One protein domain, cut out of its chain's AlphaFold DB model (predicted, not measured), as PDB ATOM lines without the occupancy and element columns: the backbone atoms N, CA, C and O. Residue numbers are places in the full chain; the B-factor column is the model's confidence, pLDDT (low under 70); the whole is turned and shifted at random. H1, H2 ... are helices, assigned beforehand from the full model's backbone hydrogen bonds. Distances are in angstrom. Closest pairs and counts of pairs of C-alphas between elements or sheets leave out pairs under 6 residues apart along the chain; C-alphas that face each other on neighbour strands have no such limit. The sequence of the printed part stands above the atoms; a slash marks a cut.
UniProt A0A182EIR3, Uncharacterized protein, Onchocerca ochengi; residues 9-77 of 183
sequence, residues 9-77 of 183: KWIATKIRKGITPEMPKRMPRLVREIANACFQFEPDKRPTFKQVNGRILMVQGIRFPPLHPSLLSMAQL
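This is residues 9 to 77 of the 183 residues of an uncharacterized protein of Onchocerca ochengi (UniProt A0A182EIR3). Two helices, H2 and H3, lie side by side as a helical hairpin, and a short helix lies away from it at each end of the long axis: H1 at one end and H4 at the other. H4 is on a tail, residues 61 to 77, that sticks out from the rest and makes much of the length, while a loop with no named element, residues 17 to 28, leads from H1 to H2. The printed part has 69 residues, with four named helices in the order H1, H2, H3, H4 and no named strand; the class is all helix. The whole is extended, with a radius of gyration of the C-alphas of 17.8 A, and the C-alphas span 57 by 24 by 18 A.

H1 takes residues 9 to 16 and begins with C-alpha 9 at (158.092, 232.893, 252.045); it is 10.8 A long from first to last C-alpha. H2, residues 29 to 38, measures 14.5 A in the same way, from C-alpha 29 at (158.895, 206.616, 267.504). H3, residues 49 to 63, is the longest helix, with 15 residues and 21.3 A. H4, residues 73 to 76, measures 5.4 A and ends with C-alpha 76 at (180.597, 182.508, 254.187).

H1 is apart from H2, from H3 and from H4. H2 and H3 form a helical hairpin and touch, with 6 pairs of C-alphas within 8 A. Their closest C-alphas are those of Leu 30 and Val 59, 6.8 A apart. The two helices run opposite ways at a shallow tilt of 4 degrees, and their centres are 10.9 A apart. H4 is apart from H2 and from H3. In H1, H2 and H3 every O i to N i+4 pair is within hydrogen-bond range; H4 is too short for such a pair, and its one O i to N i+3 pair is within range.

The two C-alphas farthest apart are those of Thr 13 and Leu 77, at 56.9 A. Residues 61 to 77 stand free, of which 61 to 63 belong to H3 and 73 to 76 to H4. Without them the body has 52 residues, spans 37 by 28 by 12 A and has a radius of gyration of 12.5 A. The link from H1 to H2, with 12 residues, is long; those from H2 to H3, with 10, and from H3 to H4, with 9, are short but not tight. The printed part has no cut. The mean pLDDT of the printed part is 91.0, and residues 63 to 64 are under 70.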
ATOM      1  N   LYS A   9     158.753 231.872 251.207       95.69
ATOM      2  CA  LYS A   9     158.092 232.893 252.045       95.69
ATOM      3  C   LYS A   9     157.058 232.288 253.004       95.69
ATOM      4  O   LYS A   9     156.945 232.702 254.160       95.69
ATOM      5  N   TRP A  10     156.323 231.275 252.542       94.69
ATOM      6  CA  TRP A  10     155.362 230.549 253.371       94.69
ATOM      7  C   TRP A  10     156.069 229.715 254.442       94.69
ATOM      8  O   TRP A  10     155.680 229.766 255.607       94.69
ATOM      9  N   ILE A  11     157.156 229.025 254.080       94.25
ATOM     10  CA  ILE A  11     157.951 228.210 255.013       94.25
ATOM     11  C   ILE A  11     158.527 229.076 256.134       94.25
ATOM     12  O   ILE A  11     158.331 228.763 257.304       94.25
ATOM     13  N   ALA A  12     159.143 230.213 255.802       93.81
ATOM     14  CA  ALA A  12     159.668 231.150 256.796       93.81
ATOM     15  C   ALA A  12     158.575 231.653 257.757       93.81
ATOM     16  O   ALA A  12     158.811 231.858 258.945       93.81
ATOM     17  N   THR A  13     157.352 231.838 257.258       95.81
ATOM     18  CA  THR A  13     156.202 232.222 258.088       95.81
ATOM     19  C   THR A  13     155.780 231.095 259.028       95.81
ATOM     20  O   THR A  13     155.442 231.356 260.178       95.81
ATOM     21  N   LYS A  14     155.819 229.840 258.574       95.06
ATOM     22  CA  LYS A  14     155.504 228.673 259.408       95.06
ATOM     23  C   LYS A  14     156.564 228.414 260.478       95.06
ATOM     24  O   LYS A  14     156.190 228.222 261.629       95.06
ATOM     25  N   ILE A  15     157.846 228.529 260.137       94.19
ATOM     26  CA  ILE A  15     158.955 228.395 261.094       94.19
ATOM     27  C   ILE A  15     158.857 229.461 262.194       94.19
ATOM     28  O   ILE A  15     158.966 229.132 263.370       94.19
ATOM     29  N   ARG A  16     158.554 230.718 261.842       94.06
ATOM     30  CA  ARG A  16     158.330 231.793 262.831       94.06
ATOM     31  C   ARG A  16     157.151 231.530 263.772       94.06
ATOM     32  O   ARG A  16     157.143 232.047 264.878       94.06
ATOM     33  N   LYS A  17     156.174 230.723 263.345       94.31
ATOM     34  CA  LYS A  17     155.046 230.265 264.172       94.31
ATOM     35  C   LYS A  17     155.351 228.974 264.950       94.31
ATOM     36  O   LYS A  17     154.436 228.406 265.532       94.31
ATOM     37  N   GLY A  18     156.589 228.474 264.911       92.81
ATOM     38  CA  GLY A  18     156.980 227.220 265.561       92.81
ATOM     39  C   GLY A  18     156.435 225.959 264.883       92.81
ATOM     40  O   GLY A  18     156.429 224.893 265.486       92.81
ATOM     41  N   ILE A  19     155.963 226.052 263.634       93.19
ATOM     42  CA  ILE A  19     155.413 224.903 262.906       93.19
ATOM     43  C   ILE A  19     156.550 224.153 262.210       93.19
ATOM     44  O   ILE A  19     157.236 224.699 261.342       93.19
ATOM     45  N   THR A  20     156.710 222.881 262.564       92.75
ATOM     46  CA  THR A  20     157.736 221.980 262.033       92.75
ATOM     47  C   THR A  20     157.214 221.182 260.833       92.75
ATOM     48  O   THR A  20     156.000 221.104 260.622       92.75
ATOM     49  N   PRO A  21     158.096 220.588 260.008       91.50
ATOM     50  CA  PRO A  21     157.669 219.687 258.944       91.50
ATOM     51  C   PRO A  21     156.898 218.491 259.503       91.50
ATOM     52  O   PRO A  21     157.169 218.029 260.615       91.50
ATOM     53  N   GLU A  22     155.972 217.963 258.706       90.94
ATOM     54  CA  GLU A  22     155.333 216.697 259.039       90.94
ATOM     55  C   GLU A  22     156.345 215.554 258.912       90.94
ATOM     56  O   GLU A  22     157.075 215.419 257.929       90.94
ATOM     57  N   MET A  23     156.380 214.728 259.948       91.81
ATOM     58  CA  MET A  23     157.279 213.594 260.068       91.81
ATOM     59  C   MET A  23     156.759 212.388 259.274       91.81
ATOM     60  O   MET A  23     155.569 212.078 259.384       91.81
ATOM     61  N   PRO A  24     157.611 211.629 258.550       92.62
ATOM     62  CA  PRO A  24     157.160 210.480 257.768       92.62
ATOM     63  C   PRO A  24     156.332 209.482 258.589       92.62
ATOM     64  O   PRO A  24     156.689 209.132 259.719       92.62
ATOM     65  N   LYS A  25     155.237 208.969 258.012       90.12
ATOM     66  CA  LYS A  25     154.315 208.041 258.703       90.12
ATOM     67  C   LYS A  25     155.020 206.789 259.234       90.12
ATOM     68  O   LYS A  25     154.731 206.349 260.339       90.12
ATOM     69  N   ARG A  26     155.990 206.257 258.482       93.62
ATOM     70  CA  ARG A  26     156.770 205.061 258.850       93.62
ATOM     71  C   ARG A  26     157.998 205.343 259.724       93.62
ATOM     72  O   ARG A  26     158.773 204.428 259.980       93.62
ATOM     73  N   MET A  27     158.207 206.580 260.180       92.56
ATOM     74  CA  MET A  27     159.359 206.886 261.028       92.56
ATOM     75  C   MET A  27     159.203 206.253 262.426       92.56
ATOM     76  O   MET A  27     158.167 206.489 263.065       92.56
ATOM     77  N   PRO A  28     160.218 205.513 262.930       92.69
ATOM     78  CA  PRO A  28     160.208 204.951 264.280       92.69
ATOM     79  C   PRO A  28     159.993 206.019 265.358       92.69
ATOM     80  O   PRO A  28     160.522 207.126 265.249       92.69
ATOM     81  N   ARG A  29     159.254 205.676 266.423       93.25
ATOM     82  CA  ARG A  29     158.895 206.616 267.504       93.25
ATOM     83  C   ARG A  29     160.120 207.288 268.132       93.25
ATOM     84  O   ARG A  29     160.176 208.508 268.165       93.25
ATOM     85  N   LEU A  30     161.139 206.507 268.489       93.00
ATOM     86  CA  LEU A  30     162.361 207.035 269.106       93.00
ATOM     87  C   LEU A  30     163.114 208.016 268.189       93.00
ATOM     88  O   LEU A  30     163.621 209.037 268.637       93.00
ATOM     89  N   VAL A  31     163.141 207.753 266.878       94.62
ATOM     90  CA  VAL A  31     163.763 208.665 265.902       94.62
ATOM     91  C   VAL A  31     162.938 209.947 265.760       94.62
ATOM     92  O   VAL A  31     163.499 211.040 265.686       94.62
ATOM     93  N   ARG A  32     161.605 209.833 265.787       95.19
ATOM     94  CA  ARG A  32     160.687 210.981 265.777       95.19
ATOM     95  C   ARG A  32     160.903 211.890 266.984       95.19
ATOM     96  O   ARG A  32     160.919 213.103 266.821       95.19
ATOM     97  N   GLU A  33     161.092 211.319 268.168       95.06
ATOM     98  CA  GLU A  33     161.359 212.069 269.401       95.06
ATOM     99  C   GLU A  33     162.682 212.836 269.335       95.06
ATOM    100  O   GLU A  33     162.725 214.014 269.694       95.06
ATOM    101  N   ILE A  34     163.742 212.210 268.809       96.25
ATOM    102  CA  ILE A  34     165.030 212.882 268.575       96.25
ATOM    103  C   ILE A  34     164.839 214.070 267.625       96.25
ATOM    104  O   ILE A  34     165.259 215.181 267.939       96.25
ATOM    105  N   ALA A  35     164.160 213.858 266.495       95.69
ATOM    106  CA  ALA A  35     163.931 214.909 265.510       95.69
ATOM    107  C   ALA A  35     163.070 216.062 266.066       95.69
ATOM    108  O   ALA A  35     163.392 217.230 265.850       95.69
ATOM    109  N   ASN A  36     162.023 215.754 266.836       94.69
ATOM    110  CA  ASN A  36     161.187 216.759 267.496       94.69
ATOM    111  C   ASN A  36     161.973 217.578 268.532       94.69
ATOM    112  O   ASN A  36     161.783 218.789 268.616       94.69
ATOM    113  N   ALA A  37     162.883 216.952 269.285       96.00
ATOM    114  CA  ALA A  37     163.754 217.667 270.220       96.00
ATOM    115  C   ALA A  37     164.697 218.649 269.500       96.00
ATOM    116  O   ALA A  37     164.962 219.737 270.008       96.00
ATOM    117  N   CYS A  38     165.163 218.312 268.296       95.88
ATOM    118  CA  CYS A  38     165.965 219.223 267.477       95.88
ATOM    119  C   CYS A  38     165.159 220.417 266.937       95.88
ATOM    120  O   CYS A  38     165.733 221.472 266.672       95.88
ATOM    121  N   PHE A  39     163.839 220.275 266.790       94.94
ATOM    122  CA  PHE A  39     162.949 221.336 266.321       94.94
ATOM    123  C   PHE A  39     162.338 222.195 267.438       94.94
ATOM    124  O   PHE A  39     161.368 222.914 267.194       94.94
ATOM    125  N   GLN A  40     162.907 222.171 268.647       95.38
ATOM    126  CA  GLN A  40     162.490 223.088 269.706       95.38
ATOM    127  C   GLN A  40     162.615 224.547 269.253       95.38
ATOM    128  O   GLN A  40     163.627 224.951 268.670       95.38
ATOM    129  N   PHE A  41     161.567 225.339 269.497       94.31
ATOM    130  CA  PHE A  41     161.527 226.737 269.065       94.31
ATOM    131  C   PHE A  41     162.637 227.541 269.748       94.31
ATOM    132  O   PHE A  41     163.453 228.169 269.071       94.31
ATOM    133  N   GLU A  42     162.721 227.420 271.073       94.75
ATOM    134  CA  GLU A  42     163.792 227.994 271.882       94.75
ATOM    135  C   GLU A  42     165.117 227.249 271.637       94.75
ATOM    136  O   GLU A  42     165.150 226.017 271.742       94.75
ATOM    137  N   PRO A  43     166.212 227.961 271.317       94.44
ATOM    138  CA  PRO A  43     167.500 227.337 271.034       94.44
ATOM    139  C   PRO A  43     168.096 226.639 272.262       94.44
ATOM    140  O   PRO A  43     168.678 225.571 272.112       94.44
ATOM    141  N   ASP A  44     167.874 227.174 273.462       96.38
ATOM    142  CA  ASP A  44     168.453 226.651 274.708       96.38
ATOM    143  C   ASP A  44     167.871 225.292 275.112       96.38
ATOM    144  O   ASP A  44     168.506 224.501 275.808       96.38
ATOM    145  N   LYS A  45     166.658 224.988 274.636       96.44
ATOM    146  CA  LYS A  45     165.992 223.697 274.850       96.44
ATOM    147  C   LYS A  45     166.401 222.643 273.822       96.44
ATOM    148  O   LYS A  45     165.996 221.483 273.945       96.44
ATOM    149  N   ARG A  46     167.160 223.017 272.785       97.69
ATOM    150  CA  ARG A  46     167.627 222.067 271.772       97.69
ATOM    151  C   ARG A  46     168.755 221.216 272.352       97.69
ATOM    152  O   ARG A  46     169.616 221.726 273.066       97.69
ATOM    153  N   PRO A  47     168.789 219.916 272.034       97.94
ATOM    154  CA  PRO A  47     169.881 219.066 272.466       97.94
ATOM    155  C   PRO A  47     171.188 219.468 271.777       97.94
ATOM    156  O   PRO A  47     171.209 219.880 270.616       97.94
ATOM    157  N   THR A  48     172.300 219.263 272.474       98.19
ATOM    158  CA  THR A  48     173.634 219.364 271.875       98.19
ATOM    159  C   THR A  48     173.893 218.190 270.932       98.19
ATOM    160  O   THR A  48     173.298 217.116 271.066       98.19
ATOM    161  N   PHE A  49     174.853 218.336 270.016       97.56
ATOM    162  CA  PHE A  49     175.257 217.237 269.132       97.56
ATOM    163  C   PHE A  49     175.685 215.980 269.899       97.56
ATOM    164  O   PHE A  49     175.326 214.873 269.503       97.56
ATOM    165  N   LYS A  50     176.375 216.138 271.037       97.88
ATOM    166  CA  LYS A  50     176.758 215.016 271.907       97.88
ATOM    167  C   LYS A  50     175.531 214.247 272.413       97.88
ATOM    168  O   LYS A  50     175.525 213.018 272.391       97.88
ATOM    169  N   GLN A  51     174.482 214.958 272.826       97.44
ATOM    170  CA  GLN A  51     173.228 214.351 273.289       97.44
ATOM    171  C   GLN A  51     172.464 213.670 272.149       97.44
ATOM    172  O   GLN A  51     171.954 212.567 272.336       97.44
ATOM    173  N   VAL A  52     172.402 214.291 270.965       97.75
ATOM    174  CA  VAL A  52     171.776 213.688 269.776       97.75
ATOM    175  C   VAL A  52     172.493 212.396 269.390       97.75
ATOM    176  O   VAL A  52     171.837 211.370 269.229       97.75
ATOM    177  N   ASN A  53     173.828 212.418 269.323       96.56
ATOM    178  CA  ASN A  53     174.628 211.241 268.993       96.56
ATOM    179  C   ASN A  53     174.403 210.104 270.000       96.56
ATOM    180  O   ASN A  53     174.108 208.978 269.604       96.56
ATOM    181  N   GLY A  54     174.435 210.408 271.303       95.88
ATOM    182  CA  GLY A  54     174.145 209.422 272.347       95.88
ATOM    183  C   GLY A  54     172.758 208.788 272.197       95.88
ATOM    184  O   GLY A  54     172.620 207.571 272.289       95.88
ATOM    185  N   ARG A  55     171.726 209.586 271.891       95.12
ATOM    186  CA  ARG A  55     170.369 209.068 271.644       95.12
ATOM    187  C   ARG A  55     170.294 208.188 270.398       95.12
ATOM    188  O   ARG A  55     169.660 207.140 270.453       95.12
ATOM    189  N   ILE A  56     170.945 208.576 269.301       94.56
ATOM    190  CA  ILE A  56     170.983 207.771 268.071       94.56
ATOM    191  C   ILE A  56     171.656 206.418 268.333       94.56
ATOM    192  O   ILE A  56     171.098 205.390 267.949       94.56
ATOM    193  N   LEU A  57     172.790 206.404 269.039       92.31
ATOM    194  CA  LEU A  57     173.501 205.174 269.399       92.31
ATOM    195  C   LEU A  57     172.642 204.244 270.263       92.31
ATOM    196  O   LEU A  57     172.586 203.047 269.996       92.31
ATOM    197  N   MET A  58     171.906 204.783 271.243       90.50
ATOM    198  CA  MET A  58     170.965 203.982 272.037       90.50
ATOM    199  C   MET A  58     169.870 203.357 271.162       90.50
ATOM    200  O   MET A  58     169.588 202.167 271.277       90.50
ATOM    201  N   VAL A  59     169.275 204.132 270.249       91.19
ATOM    202  CA  VAL A  59     168.236 203.625 269.334       91.19
ATOM    203  C   VAL A  59     168.775 202.522 268.422       91.19
ATOM    204  O   VAL A  59     168.080 201.533 268.184       91.19
ATOM    205  N   GLN A  60     170.004 202.673 267.927       88.44
ATOM    206  CA  GLN A  60     170.675 201.653 267.121       88.44
ATOM    207  C   GLN A  60     170.958 200.390 267.941       88.44
ATOM    208  O   GLN A  60     170.606 199.301 267.497       88.44
ATOM    209  N   GLY A  61     171.495 200.538 269.154       83.44
ATOM    210  CA  GLY A  61     171.848 199.419 270.031       83.44
ATOM    211  C   GLY A  61     170.653 198.576 270.482       83.44
ATOM    212  O   GLY A  61     170.780 197.362 270.603       83.44
ATOM    213  N   ILE A  62     169.475 199.183 270.669       79.25
ATOM    214  CA  ILE A  62     168.252 198.444 271.035       79.25
ATOM    215  C   ILE A  62     167.705 197.641 269.848       79.25
ATOM    216  O   ILE A  62     167.123 196.572 270.031       79.25
ATOM    217  N   ARG A  63     167.822 198.172 268.626       69.06
ATOM    218  CA  ARG A  63     167.094 197.634 267.467       69.06
ATOM    219  C   ARG A  63     167.936 196.753 266.554       69.06
ATOM    220  O   ARG A  63     167.374 195.910 265.861       69.06
ATOM    221  N   PHE A  64     169.248 196.940 266.555       68.12
ATOM    222  CA  PHE A  64     170.176 196.211 265.707       68.12
ATOM    223  C   PHE A  64     171.385 195.806 266.548       68.12
ATOM    224  O   PHE A  64     172.402 196.503 266.522       68.12
ATOM    225  N   PRO A  65     171.297 194.699 267.313       71.38
ATOM    226  CA  PRO A  65     172.511 194.113 267.851       71.38
ATOM    227  C   PRO A  65     173.468 193.858 266.676       71.38
ATOM    228  O   PRO A  65     173.009 193.450 265.601       71.38
ATOM    229  N   PRO A  66     174.774 194.132 266.837       74.06
ATOM    230  CA  PRO A  66     175.736 193.827 265.793       74.06
ATOM    231  C   PRO A  66     175.583 192.354 265.410       74.06
ATOM    232  O   PRO A  66     175.547 191.474 266.274       74.06
ATOM    233  N   LEU A  67     175.423 192.096 264.109       77.38
ATOM    234  CA  LEU A  67     175.323 190.737 263.590       77.38
ATOM    235  C   LEU A  67     176.557 189.954 264.039       77.38
ATOM    236  O   LEU A  67     177.681 190.446 263.927       77.38
ATOM    237  N   HIS A  68     176.345 188.734 264.535       82.38
ATOM    238  CA  HIS A  68     177.455 187.861 264.892       82.38
ATOM    239  C   HIS A  68     178.382 187.706 263.669       82.38
ATOM    240  O   HIS A  68     177.875 187.504 262.562       82.38
ATOM    241  N   PRO A  69     179.717 187.784 263.819       80.94
ATOM    242  CA  PRO A  69     180.647 187.817 262.689       80.94
ATOM    243  C   PRO A  69     180.512 186.619 261.739       80.94
ATOM    244  O   PRO A  69     180.778 186.753 260.550       80.94
ATOM    245  N   SER A  70     180.036 185.467 262.223       81.44
ATOM    246  CA  SER A  70     179.761 184.294 261.377       81.44
ATOM    247  C   SER A  70     178.588 184.473 260.405       81.44
ATOM    248  O   SER A  70     178.468 183.709 259.453       81.44
ATOM    249  N   LEU A  71     177.698 185.434 260.661       84.00
ATOM    250  CA  LEU A  71     176.546 185.752 259.815       84.00
ATOM    251  C   LEU A  71     176.886 186.787 258.738       84.00
ATOM    252  O   LEU A  71     176.067 187.044 257.860       84.00
ATOM    253  N   LEU A  72     178.073 187.396 258.796       85.69
ATOM    254  CA  LEU A  72     178.521 188.339 257.780       85.69
ATOM    255  C   LEU A  72     178.819 187.590 256.479       85.69
ATOM    256  O   LEU A  72     179.463 186.542 256.497       85.69
ATOM    257  N   SER A  73     178.433 188.162 255.337       88.56
ATOM    258  CA  SER A  73     178.644 187.553 254.015       88.56
ATOM    259  C   SER A  73     180.111 187.185 253.750       88.56
ATOM    260  O   SER A  73     180.397 186.206 253.070       88.56
ATOM    261  N   MET A  74     181.051 187.932 254.336       84.38
ATOM    262  CA  MET A  74     182.484 187.642 254.246       84.38
ATOM    263  C   MET A  74     182.884 186.316 254.905       84.38
ATOM    264  O   MET A  74     183.766 185.631 254.395       84.38
ATOM    265  N   ALA A  75     182.239 185.936 256.011       82.31
ATOM    266  CA  ALA A  75     182.531 184.697 256.731       82.31
ATOM    267  C   ALA A  75     182.028 183.440 255.997       82.31
ATOM    268  O   ALA A  75     182.431 182.333 256.341       82.31
ATOM    269  N   GLN A  76     181.164 183.602 254.988       85.56
ATOM    270  CA  GLN A  76     180.597 182.508 254.187       85.56
ATOM    271  C   GLN A  76     181.426 182.186 252.934       85.56
ATOM    272  O   GLN A  76     181.097 181.270 252.177       85.56
ATOM    273  N   LEU A  77     182.495 182.941 252.675       90.62
ATOM    274  CA  LEU A  77     183.370 182.702 251.535       90.62
ATOM    275  C   LEU A  77     184.167 181.406 251.739       90.62
ATOM    276  O   LEU A  77     184.761 181.180 252.787       90.62
TER     277      LEU A  77